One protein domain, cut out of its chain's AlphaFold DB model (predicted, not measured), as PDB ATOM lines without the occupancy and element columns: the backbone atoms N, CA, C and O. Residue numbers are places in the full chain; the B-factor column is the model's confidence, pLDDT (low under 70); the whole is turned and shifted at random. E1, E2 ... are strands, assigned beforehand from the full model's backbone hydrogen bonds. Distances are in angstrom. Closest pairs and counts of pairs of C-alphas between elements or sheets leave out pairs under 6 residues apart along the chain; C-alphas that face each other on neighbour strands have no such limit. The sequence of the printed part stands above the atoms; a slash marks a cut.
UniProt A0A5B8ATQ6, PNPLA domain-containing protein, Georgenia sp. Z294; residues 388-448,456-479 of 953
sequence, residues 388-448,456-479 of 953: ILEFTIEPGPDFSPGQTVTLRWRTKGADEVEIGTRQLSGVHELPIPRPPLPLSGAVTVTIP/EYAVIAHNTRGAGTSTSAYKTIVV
ATOM      1  N   ILE A 388     250.968 146.322 259.710       88.62
ATOM      2  CA  ILE A 388     251.045 145.576 260.982       88.62
ATOM      3  C   ILE A 388     252.496 145.142 261.233       88.62
ATOM      4  O   ILE A 388     252.919 144.021 260.921       88.62
ATOM      5  N   LEU A 389     253.255 146.066 261.823       89.31
ATOM      6  CA  LEU A 389     254.659 145.897 262.203       89.31
ATOM      7  C   LEU A 389     254.853 144.679 263.120       89.31
ATOM      8  O   LEU A 389     255.738 143.855 262.897       89.31
ATOM      9  N   GLU A 390     253.990 144.517 264.124       90.75
ATOM     10  CA  GLU A 390     254.061 143.412 265.081       90.75
ATOM     11  C   GLU A 390     252.680 142.806 265.329       90.75
ATOM     12  O   GLU A 390     251.698 143.530 265.471       90.75
ATOM     13  N   PHE A 391     252.638 141.476 265.404       93.31
ATOM     14  CA  PHE A 391     251.580 140.732 266.075       93.31
ATOM     15  C   PHE A 391     252.238 139.510 266.717       93.31
ATOM     16  O   PHE A 391     252.917 138.751 266.022       93.31
ATOM     17  N   THR A 392     252.110 139.384 268.030       92.19
ATOM     18  CA  THR A 392     252.822 138.419 268.877       92.19
ATOM     19  C   THR A 392     251.895 137.924 269.990       92.19
ATOM     20  O   THR A 392     250.916 138.585 270.346       92.19
ATOM     21  N   ILE A 393     252.179 136.734 270.527       91.62
ATOM     22  CA  ILE A 393     251.422 136.141 271.632       91.62
ATOM     23  C   ILE A 393     252.372 135.578 272.687       91.62
ATOM     24  O   ILE A 393     253.333 134.882 272.363       91.62
ATOM     25  N   GLU A 394     252.097 135.885 273.952       87.19
ATOM     26  CA  GLU A 394     252.888 135.455 275.105       87.19
ATOM     27  C   GLU A 394     252.034 134.590 276.049       87.19
ATOM     28  O   GLU A 394     250.882 134.951 276.320       87.19
ATOM     29  N   PRO A 395     252.562 133.463 276.574       79.56
ATOM     30  CA  PRO A 395     253.934 132.963 276.405       79.56
ATOM     31  C   PRO A 395     254.193 132.224 275.076       79.56
ATOM     32  O   PRO A 395     255.347 131.952 274.759       79.56
ATOM     33  N   GLY A 396     253.155 131.895 274.302       82.56
ATOM     34  CA  GLY A 396     253.281 131.189 273.025       82.56
ATOM     35  C   GLY A 396     251.923 130.830 272.404       82.56
ATOM     36  O   GLY A 396     250.887 131.181 272.971       82.56
ATOM     37  N   PRO A 397     251.912 130.155 271.237       83.19
ATOM     38  CA  PRO A 397     250.689 129.805 270.508       83.19
ATOM     39  C   PRO A 397     249.953 128.567 271.052       83.19
ATOM     40  O   PRO A 397     248.806 128.332 270.676       83.19
ATOM     41  N   ASP A 398     250.597 127.766 271.903       81.56
ATOM     42  CA  ASP A 398     250.010 126.568 272.506       81.56
ATOM     43  C   ASP A 398     249.470 126.881 273.917       81.56
ATOM     44  O   ASP A 398     250.147 127.505 274.741       81.56
ATOM     45  N   PHE A 399     248.225 126.474 274.180       79.12
ATOM     46  CA  PHE A 399     247.423 126.873 275.340       79.12
ATOM     47  C   PHE A 399     247.011 125.694 276.238       79.12
ATOM     48  O   PHE A 399     246.763 124.575 275.776       79.12
ATOM     49  N   SER A 400     246.846 126.011 277.524       68.75
ATOM     50  CA  SER A 400     246.309 125.173 278.603       68.75
ATOM     51  C   SER A 400     245.023 125.776 279.211       68.75
ATOM     52  O   SER A 400     244.778 126.977 279.060       68.75
ATOM     53  N   PRO A 401     244.212 125.003 279.964       70.81
ATOM     54  CA  PRO A 401     243.047 125.523 280.685       70.81
ATOM     55  C   PRO A 401     243.411 126.616 281.682       70.81
ATOM     56  O   PRO A 401     244.422 126.528 282.385       70.81
ATOM     57  N   GLY A 402     242.581 127.658 281.745       69.00
ATOM     58  CA  GLY A 402     242.794 128.807 282.622       69.00
ATOM     59  C   GLY A 402     244.075 129.593 282.325       69.00
ATOM     60  O   GLY A 402     244.432 130.469 283.111       69.00
ATOM     61  N   GLN A 403     244.788 129.298 281.231       76.44
ATOM     62  CA  GLN A 403     246.014 130.004 280.889       76.44
ATOM     63  C   GLN A 403     245.678 131.434 280.481       76.44
ATOM     64  O   GLN A 403     244.876 131.682 279.580       76.44
ATOM     65  N   THR A 404     246.323 132.381 281.146       83.38
ATOM     66  CA  THR A 404     246.250 133.794 280.802       83.38
ATOM     67  C   THR A 404     247.311 134.086 279.747       83.38
ATOM     68  O   THR A 404     248.504 133.946 280.011       83.38
ATOM     69  N   VAL A 405     246.873 134.464 278.546       86.94
ATOM     70  CA  VAL A 405     247.734 134.776 277.397       86.94
ATOM     71  C   VAL A 405     247.613 136.251 277.039       86.94
ATOM     72  O   VAL A 405     246.561 136.863 277.223       86.94
ATOM     73  N   THR A 406     248.696 136.848 276.546       91.31
ATOM     74  CA  THR A 406     248.711 138.258 276.137       91.31
ATOM     75  C   THR A 406     249.005 138.369 274.652       91.31
ATOM     76  O   THR A 406     250.077 137.980 274.195       91.31
ATOM     77  N   LEU A 407     248.047 138.922 273.913       92.31
ATOM     78  CA  LEU A 407     248.204 139.332 272.522       92.31
ATOM     79  C   LEU A 407     248.848 140.720 272.509       92.31
ATOM     80  O   LEU A 407     248.383 141.615 273.219       92.31
ATOM     81  N   ARG A 408     249.891 140.919 271.703       93.12
ATOM     82  CA  ARG A 408     250.550 142.215 271.487       93.12
ATOM     83  C   ARG A 408     250.556 142.557 270.008       93.12
ATOM     84  O   ARG A 408     250.778 141.686 269.171       93.12
ATOM     85  N   TRP A 409     250.315 143.821 269.678       94.31
ATOM     86  CA  TRP A 409     250.350 144.304 268.300       94.31
ATOM     87  C   TRP A 409     250.918 145.716 268.204       94.31
ATOM     88  O   TRP A 409     250.779 146.544 269.109       94.31
ATOM     89  N   ARG A 410     251.532 146.003 267.057       93.19
ATOM     90  CA  ARG A 410     251.972 147.343 266.670       93.19
ATOM     91  C   ARG A 410     251.590 147.591 265.223       93.19
ATOM     92  O   ARG A 410     251.944 146.799 264.350       93.19
ATOM     93  N   THR A 411     250.910 148.704 264.982       87.44
ATOM     94  CA  THR A 411     250.485 149.147 263.650       87.44
ATOM     95  C   THR A 411     251.056 150.519 263.308       87.44
ATOM     96  O   THR A 411     251.594 151.227 264.165       87.44
ATOM     97  N   LYS A 412     250.952 150.892 262.034       83.88
ATOM     98  CA  LYS A 412     251.352 152.192 261.498       83.88
ATOM     99  C   LYS A 412     250.400 152.573 260.367       83.88
ATOM    100  O   LYS A 412     250.101 151.745 259.514       83.88
ATOM    101  N   GLY A 413     249.919 153.817 260.372       75.56
ATOM    102  CA  GLY A 413     248.938 154.298 259.390       75.56
ATOM    103  C   GLY A 413     247.525 153.717 259.550       75.56
ATOM    104  O   GLY A 413     246.718 153.879 258.645       75.56
ATOM    105  N   ALA A 414     247.228 153.047 260.667       79.69
ATOM    106  CA  ALA A 414     245.878 152.604 261.003       79.69
ATOM    107  C   ALA A 414     245.115 153.686 261.783       79.69
ATOM    108  O   ALA A 414     245.722 154.409 262.578       79.69
ATOM    109  N   ASP A 415     243.800 153.765 261.594       81.56
ATOM    110  CA  ASP A 415     242.882 154.589 262.390       81.56
ATOM    111  C   ASP A 415     241.851 153.773 263.189       81.56
ATOM    112  O   ASP A 415     241.273 154.305 264.136       81.56
ATOM    113  N   GLU A 416     241.719 152.477 262.894       84.94
ATOM    114  CA  GLU A 416     240.955 151.492 263.665       84.94
ATOM    115  C   GLU A 416     241.675 150.128 263.670       84.94
ATOM    116  O   GLU A 416     242.396 149.785 262.725       84.94
ATOM    117  N   VAL A 417     241.523 149.354 264.753       86.38
ATOM    118  CA  VAL A 417     242.101 148.007 264.900       86.38
ATOM    119  C   VAL A 417     241.099 147.062 265.560       86.38
ATOM    120  O   VAL A 417     240.598 147.339 266.650       86.38
ATOM    121  N   GLU A 418     240.890 145.905 264.938       89.75
ATOM    122  CA  GLU A 418     240.097 144.792 265.458       89.75
ATOM    123  C   GLU A 418     240.983 143.576 265.775       89.75
ATOM    124  O   GLU A 418     242.064 143.399 265.207       89.75
ATOM    125  N   ILE A 419     240.508 142.691 266.658       88.50
ATOM    126  CA  ILE A 419     241.054 141.337 266.816       88.50
ATOM    127  C   ILE A 419     239.922 140.339 266.585       88.50
ATOM    128  O   ILE A 419     239.083 140.119 267.455       88.50
ATOM    129  N   GLY A 420     239.923 139.729 265.402       85.62
ATOM    130  CA  GLY A 420     239.042 138.624 265.050       85.62
ATOM    131  C   GLY A 420     239.627 137.266 265.442       85.62
ATOM    132  O   GLY A 420     240.818 137.125 265.739       85.62
ATOM    133  N   THR A 421     238.784 136.237 265.395       87.50
ATOM    134  CA  THR A 421     239.180 134.840 265.614       87.50
ATOM    135  C   THR A 421     238.525 133.918 264.600       87.50
ATOM    136  O   THR A 421     237.363 134.111 264.247       87.50
ATOM    137  N   ARG A 422     239.235 132.870 264.177       85.25
ATOM    138  CA  ARG A 422     238.730 131.868 263.231       85.25
ATOM    139  C   ARG A 422     238.985 130.462 263.754       85.25
ATOM    140  O   ARG A 422     240.122 130.119 264.055       85.25
ATOM    141  N   GLN A 423     237.956 129.624 263.823       83.44
ATOM    142  CA  GLN A 423     238.142 128.214 264.165       83.44
ATOM    143  C   GLN A 423     238.755 127.441 262.985       83.44
ATOM    144  O   GLN A 423     238.329 127.625 261.845       83.44
ATOM    145  N   LEU A 424     239.718 126.555 263.260       84.38
ATOM    146  CA  LEU A 424     240.271 125.611 262.278       84.38
ATOM    147  C   LEU A 424     239.850 124.161 262.576       84.38
ATOM    148  O   LEU A 424     239.575 123.402 261.652       84.38
ATOM    149  N   SER A 425     239.762 123.771 263.852       80.50
ATOM    150  CA  SER A 425     239.232 122.470 264.287       80.50
ATOM    151  C   SER A 425     238.745 122.501 265.742       80.50
ATOM    152  O   SER A 425     239.250 123.271 266.558       80.50
ATOM    153  N   GLY A 426     237.772 121.655 266.093       69.25
ATOM    154  CA  GLY A 426     237.195 121.587 267.445       69.25
ATOM    155  C   GLY A 426     236.165 122.687 267.747       69.25
ATOM    156  O   GLY A 426     235.701 123.380 266.844       69.25
ATOM    157  N   VAL A 427     235.784 122.823 269.021       61.66
ATOM    158  CA  VAL A 427     234.771 123.796 269.481       61.66
ATOM    159  C   VAL A 427     235.392 125.186 269.651       61.66
ATOM    160  O   VAL A 427     236.528 125.313 270.103       61.66
ATOM    161  N   HIS A 428     234.638 126.231 269.305       62.22
ATOM    162  CA  HIS A 428     235.092 127.615 269.408       62.22
ATOM    163  C   HIS A 428     235.011 128.134 270.854       62.22
ATOM    164  O   HIS A 428     233.967 128.600 271.302       62.22
ATOM    165  N   GLU A 429     236.124 128.028 271.587       66.69
ATOM    166  CA  GLU A 429     236.264 128.492 272.981       66.69
ATOM    167  C   GLU A 429     237.224 129.704 273.118       66.69
ATOM    168  O   GLU A 429     237.652 130.026 274.227       66.69
ATOM    169  N   LEU A 430     237.595 130.378 272.016       78.00
ATOM    170  CA  LEU A 430     238.487 131.551 272.059       78.00
ATOM    171  C   LEU A 430     237.765 132.785 272.627       78.00
ATOM    172  O   LEU A 430     236.719 133.175 272.104       78.00
ATOM    173  N   PRO A 431     238.353 133.492 273.608       80.31
ATOM    174  CA  PRO A 431     237.919 134.838 273.953       80.31
ATOM    175  C   PRO A 431     238.270 135.825 272.831       80.31
ATOM    176  O   PRO A 431     239.446 135.988 272.489       80.31
ATOM    177  N   ILE A 432     237.259 136.524 272.311       80.38
ATOM    178  CA  ILE A 432     237.428 137.693 271.437       80.38
ATOM    179  C   ILE A 432     237.599 138.944 272.322       80.38
ATOM    180  O   ILE A 432     236.726 139.215 273.158       80.38
ATOM    181  N   PRO A 433     238.693 139.718 272.180       78.31
ATOM    182  CA  PRO A 433     238.854 141.004 272.856       78.31
ATOM    183  C   PRO A 433     237.736 141.985 272.483       78.31
ATOM    184  O   PRO A 433     237.436 142.173 271.308       78.31
ATOM    185  N   ARG A 434     237.118 142.636 273.476       72.69
ATOM    186  CA  ARG A 434     236.045 143.609 273.216       72.69
ATOM    187  C   ARG A 434     236.633 144.968 272.798       72.69
ATOM    188  O   ARG A 434     237.538 145.439 273.489       72.69
ATOM    189  N   PRO A 435     236.125 145.610 271.728       69.31
ATOM    190  CA  PRO A 435     236.529 146.962 271.344       69.31
ATOM    191  C   PRO A 435     236.034 148.021 272.356       69.31
ATOM    192  O   PRO A 435     235.133 147.734 273.151       69.31
ATOM    193  N   PRO A 436     236.580 149.255 272.329       68.38
ATOM    194  CA  PRO A 436     237.622 149.742 271.418       68.38
ATOM    195  C   PRO A 436     239.026 149.254 271.804       68.38
ATOM    196  O   PRO A 436     239.411 149.284 272.972       68.38
ATOM    197  N   LEU A 437     239.811 148.841 270.806       82.50
ATOM    198  CA  LEU A 437     241.214 148.456 270.977       82.50
ATOM    199  C   LEU A 437     242.146 149.628 270.615       82.50
ATOM    200  O   LEU A 437     241.847 150.390 269.695       82.50
ATOM    201  N   PRO A 438     243.295 149.797 271.296       85.81
ATOM    202  CA  PRO A 438     244.290 150.789 270.900       85.81
ATOM    203  C   PRO A 438     244.975 150.402 269.580       85.81
ATOM    204  O   PRO A 438     245.247 149.231 269.328       85.81
ATOM    205  N   LEU A 439     245.350 151.398 268.769       85.19
ATOM    206  CA  LEU A 439     246.021 151.194 267.471       85.19
ATOM    207  C   LEU A 439     247.320 150.373 267.583       85.19
ATOM    208  O   LEU A 439     247.686 149.630 266.678       85.19
ATOM    209  N   SER A 440     248.024 150.491 268.706       89.56
ATOM    210  CA  SER A 440     249.131 149.618 269.100       89.56
ATOM    211  C   SER A 440     249.031 149.377 270.598       89.56
ATOM    212  O   SER A 440     248.774 150.321 271.348       89.56
ATOM    213  N   GLY A 441     249.235 148.144 271.050       88.06
ATOM    214  CA  GLY A 441     249.056 147.817 272.457       88.06
ATOM    215  C   GLY A 441     249.121 146.328 272.764       88.06
ATOM    216  O   GLY A 441     249.746 145.542 272.052       88.06
ATOM    217  N   ALA A 442     248.490 145.973 273.879       90.12
ATOM    218  CA  ALA A 442     248.390 144.615 274.375       90.12
ATOM    219  C   ALA A 442     246.990 144.372 274.944       90.12
ATOM    220  O   ALA A 442     246.402 145.278 275.539       90.12
ATOM    221  N   VAL A 443     246.485 143.147 274.823       88.62
ATOM    222  CA  VAL A 443     245.291 142.694 275.542       88.62
ATOM    223  C   VAL A 443     245.527 141.300 276.097       88.62
ATOM    224  O   VAL A 443     246.091 140.426 275.437       88.62
ATOM    225  N   THR A 444     245.112 141.114 277.341       88.44
ATOM    226  CA  THR A 444     245.279 139.871 278.083       88.44
ATOM    227  C   THR A 444     243.936 139.158 278.164       88.44
ATOM    228  O   THR A 444     242.940 139.761 278.561       88.44
ATOM    229  N   VAL A 445     243.905 137.882 277.783       85.75
ATOM    230  CA  VAL A 445     242.709 137.031 277.823       85.75
ATOM    231  C   VAL A 445     243.016 135.723 278.549       85.75
ATOM    232  O   VAL A 445     244.092 135.150 278.393       85.75
ATOM    233  N   THR A 446     242.072 135.242 279.355       82.62
ATOM    234  CA  THR A 446     242.173 133.937 280.025       82.62
ATOM    235  C   THR A 446     241.424 132.903 279.198       82.62
ATOM    236  O   THR A 446     240.229 133.060 278.953       82.62
ATOM    237  N   ILE A 447     242.120 131.854 278.759       80.81
ATOM    238  CA  ILE A 447     241.541 130.780 277.950       80.81
ATOM    239  C   ILE A 447     240.646 129.908 278.853       80.81
ATOM    240  O   ILE A 447     241.158 129.273 279.779       80.81
ATOM    241  N   PRO A 448     239.320 129.840 278.619       66.12
ATOM    242  CA  PRO A 448     238.376 129.142 279.501       66.12
ATOM    243  C   PRO A 448     238.340 127.622 279.268       66.12
ATOM    244  O   PRO A 448     237.490 126.938 279.829       66.12
ATOM    245  N   GLU A 456     242.803 130.439 264.753       91.19
ATOM    246  CA  GLU A 456     243.626 131.606 264.447       91.19
ATOM    247  C   GLU A 456     243.117 132.800 265.260       91.19
ATOM    248  O   GLU A 456     241.914 133.071 265.267       91.19
ATOM    249  N   TYR A 457     244.024 133.546 265.889       91.88
ATOM    250  CA  TYR A 457     243.791 134.964 266.169       91.88
ATOM    251  C   TYR A 457     244.205 135.770 264.935       91.88
ATOM    252  O   TYR A 457     245.230 135.470 264.322       91.88
ATOM    253  N   ALA A 458     243.446 136.808 264.594       90.31
ATOM    254  CA  ALA A 458     243.749 137.732 263.507       90.31
ATOM    255  C   ALA A 458     243.654 139.170 264.022       90.31
ATOM    256  O   ALA A 458     242.559 139.620 264.348       90.31
ATOM    257  N   VAL A 459     244.768 139.907 264.075       91.62
ATOM    258  CA  VAL A 459     244.683 141.369 264.208       91.62
ATOM    259  C   VAL A 459     244.429 141.958 262.826       91.62
ATOM    260  O   VAL A 459     245.111 141.597 261.861       91.62
ATOM    261  N   ILE A 460     243.436 142.836 262.732       90.25
ATOM    262  CA  ILE A 460     243.051 143.540 261.511       90.25
ATOM    263  C   ILE A 460     243.238 145.029 261.779       90.25
ATOM    264  O   ILE A 460     242.785 145.548 262.793       90.25
ATOM    265  N   ALA A 461     243.958 145.705 260.894       87.62
ATOM    266  CA  ALA A 461     244.217 147.132 260.966       87.62
ATOM    267  C   ALA A 461     243.549 147.803 259.768       87.62
ATOM    268  O   ALA A 461     243.762 147.374 258.631       87.62
ATOM    269  N   HIS A 462     242.775 148.856 260.015       84.31
ATOM    270  CA  HIS A 462     242.045 149.603 258.995       84.31
ATOM    271  C   HIS A 462     242.622 151.016 258.850       84.31
ATOM    272  O   HIS A 462     243.139 151.583 259.811       84.31
ATOM    273  N   ASN A 463     242.554 151.567 257.637       81.12
ATOM    274  CA  ASN A 463     242.728 152.991 257.361       81.12
ATOM    275  C   ASN A 463     241.488 153.471 256.598       81.12
ATOM    276  O   ASN A 463     241.358 153.235 255.391       81.12
ATOM    277  N   THR A 464     240.553 154.084 257.323       71.12
ATOM    278  CA  THR A 464     239.253 154.546 256.808       71.12
ATOM    279  C   THR A 464     239.300 155.960 256.229       71.12
ATOM    280  O   THR A 464     238.453 156.315 255.412       71.12
ATOM    281  N   ARG A 465     240.302 156.768 256.609       56.81
ATOM    282  CA  ARG A 465     240.400 158.203 256.269       56.81
ATOM    283  C   ARG A 465     240.586 158.518 254.784       56.81
ATOM    284  O   ARG A 465     240.415 159.672 254.399       56.81
ATOM    285  N   GLY A 466     240.913 157.530 253.948       47.28
ATOM    286  CA  GLY A 466     241.040 157.693 252.499       47.28
ATOM    287  C   GLY A 466     239.725 158.088 251.813       47.28
ATOM    288  O   GLY A 466     238.670 157.519 252.087       47.28
ATOM    289  N   ALA A 467     239.783 159.031 250.868       41.16
ATOM    290  CA  ALA A 467     238.613 159.548 250.151       41.16
ATOM    291  C   ALA A 467     237.981 158.505 249.199       41.16
ATOM    292  O   ALA A 467     238.229 158.501 247.995       41.16
ATOM    293  N   GLY A 468     237.142 157.624 249.753       48.72
ATOM    294  CA  GLY A 468     236.372 156.606 249.028       48.72
ATOM    295  C   GLY A 468     236.988 155.202 249.006       48.72
ATOM    296  O   GLY A 468     236.346 154.271 248.524       48.72
ATOM    297  N   THR A 469     238.193 155.019 249.553       52.12
ATOM    298  CA  THR A 469     238.887 153.721 249.609       52.12
ATOM    299  C   THR A 469     239.355 153.415 251.028       52.12
ATOM    300  O   THR A 469     240.465 153.788 251.413       52.12
ATOM    301  N   SER A 470     238.527 152.700 251.796       61.28
ATOM    302  CA  SER A 470     239.013 152.036 253.011       61.28
ATOM    303  C   SER A 470     240.016 150.957 252.612       61.28
ATOM    304  O   SER A 470     239.783 150.195 251.669       61.28
ATOM    305  N   THR A 471     241.149 150.913 253.304       75.00
ATOM    306  CA  THR A 471     242.188 149.897 253.103       75.00
ATOM    307  C   THR A 471     242.426 149.159 254.409       75.00
ATOM    308  O   THR A 471     242.196 149.692 255.496       75.00
ATOM    309  N   SER A 472     242.825 147.894 254.333       82.75
ATOM    310  CA  SER A 472     243.010 147.072 255.528       82.75
ATOM    311  C   SER A 472     244.140 146.074 255.338       82.75
ATOM    312  O   SER A 472     244.339 145.547 254.243       82.75
ATOM    313  N   ALA A 473     244.860 145.807 256.419       82.44
ATOM    314  CA  ALA A 473     245.841 144.739 256.516       82.44
ATOM    315  C   ALA A 473     245.443 143.805 257.657       82.44
ATOM    316  O   ALA A 473     244.802 144.228 258.617       82.44
ATOM    317  N   TYR A 474     245.841 142.540 257.572       90.69
ATOM    318  CA  TYR A 474     245.630 141.568 258.638       90.69
ATOM    319  C   TYR A 474     246.894 140.741 258.870       90.69
ATOM    320  O   TYR A 474     247.723 140.575 257.973       90.69
ATOM    321  N   LYS A 475     247.047 140.222 260.088       90.19
ATOM    322  CA  LYS A 475     248.141 139.325 260.470       90.19
ATOM    323  C   LYS A 475     247.594 138.267 261.417       90.19
ATOM    324  O   LYS A 475     246.935 138.607 262.398       90.19
ATOM    325  N   THR A 476     247.838 136.996 261.111       92.69
ATOM    326  CA  THR A 476     247.312 135.862 261.880       92.69
ATOM    327  C   THR A 476     248.376 135.202 262.747       92.69
ATOM    328  O   THR A 476     249.568 135.228 262.436       92.69
ATOM    329  N   ILE A 477     247.930 134.580 263.838       89.75
ATOM    330  CA  ILE A 477     248.698 133.620 264.634       89.75
ATOM    331  C   ILE A 477     247.820 132.380 264.798       89.75
ATOM    332  O   ILE A 477     246.734 132.463 265.373       89.75
ATOM    333  N   VAL A 478     248.292 131.234 264.302       88.88
ATOM    334  CA  VAL A 478     247.663 129.932 264.568       88.88
ATOM    335  C   VAL A 478     247.926 129.561 266.025       88.88
ATOM    336  O   VAL A 478     249.075 129.572 266.463       88.88
ATOM    337  N   VAL A 479     246.870 129.212 266.754       87.44
ATOM    338  CA  VAL A 479     246.902 128.852 268.176       87.44
ATOM    339  C   VAL A 479     246.217 127.510 268.422       87.44
ATOM    340  O   VAL A 479     245.293 127.126 267.698       87.44
TER     341      VAL A 479
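What this domain is: This is residues 388 to 448 and 456 to 479 of the 953 residues of the protein "PNPLA domain-containing protein" of Georgenia sp. Z294 (UniProt A0A5B8ATQ6). This is an elongated sandwich of two three-stranded antiparallel sheets, E3 E5 E6 and E1 E2 E4, face to face, with the strands of the one at 30 degrees to those of the other. The long unnamed stretch 426 to 440 leads from E3 in one sheet to E4 in the other. The printed part has 85 residues with six named strands, E1 to E6 in that order along the chain, and no named helix; the class is all strand. The sheets run E3 - E5 - E6 and E1 - E2 - E4. The whole is compact by its radius of gyration of the C-alphas, 13.5 A, and spans 46 by 23 by 19 A.

How they stand to each other: The twisted sheet of E3, residues 416 to 425, E5, residues 456 to 463, and E6, residues 471 to 479, has E5 as its inner strand. E3 and E5 are antiparallel at 155 degrees, with N 420 and O 458 within hydrogen-bond range at 2.8 A. E5 and E6 form a hairpin, antiparallel at 165 degrees, with N 461 and O 473 at 2.8 A. The other sheet holds E1, residues 388 to 394, E2, residues 404 to 412, and E4, residues 441 to 446, with E2 inner. E1 and E2 form a hairpin at 171 degrees, with N 392 and O 408 at 2.9 A. E2 and E4 are antiparallel at 158 degrees, with N 407 and O 443 at 2.9 A. Between the sheets, the closest C-alphas of E1 and E6 are those of Phe 391 and Lys 475, 6.7 A apart. The closest C-alphas of E2 and E5 are those of Thr 411 and Ala 461, 7.1 A apart. Among the pairs that are apart are E1 and E3, and E4 and E6.

Where its parts are: E3 is 29.1 A from first to last C-alpha, E5 22.5 A and E6 26.3 A. E2 is 27.2 A long, E1 17.5 A and E4 17.2 A. E1 begins at C-alpha 388 (251.045, 145.576, 260.982), E3 ends at C-alpha 425 (239.232, 122.470, 264.287), and E6 ends at C-alpha 479 (246.902, 128.852, 268.176).

The domain as a whole: The two C-alphas farthest apart are those of Pro 401 and Ala 467, at 45.9 A. Residues 449 to 455, in the link from E4 to E5, are not printed, and C-alphas 448 and 456 stand 16.1 A apart across the cut. The link from E3 to E4 is long, with 15 residues, and that from E2 to E3 is tight. Mean pLDDT of the printed part is 81.1; 15 residues are under 70, among them 426 to 429 and 465 to 470.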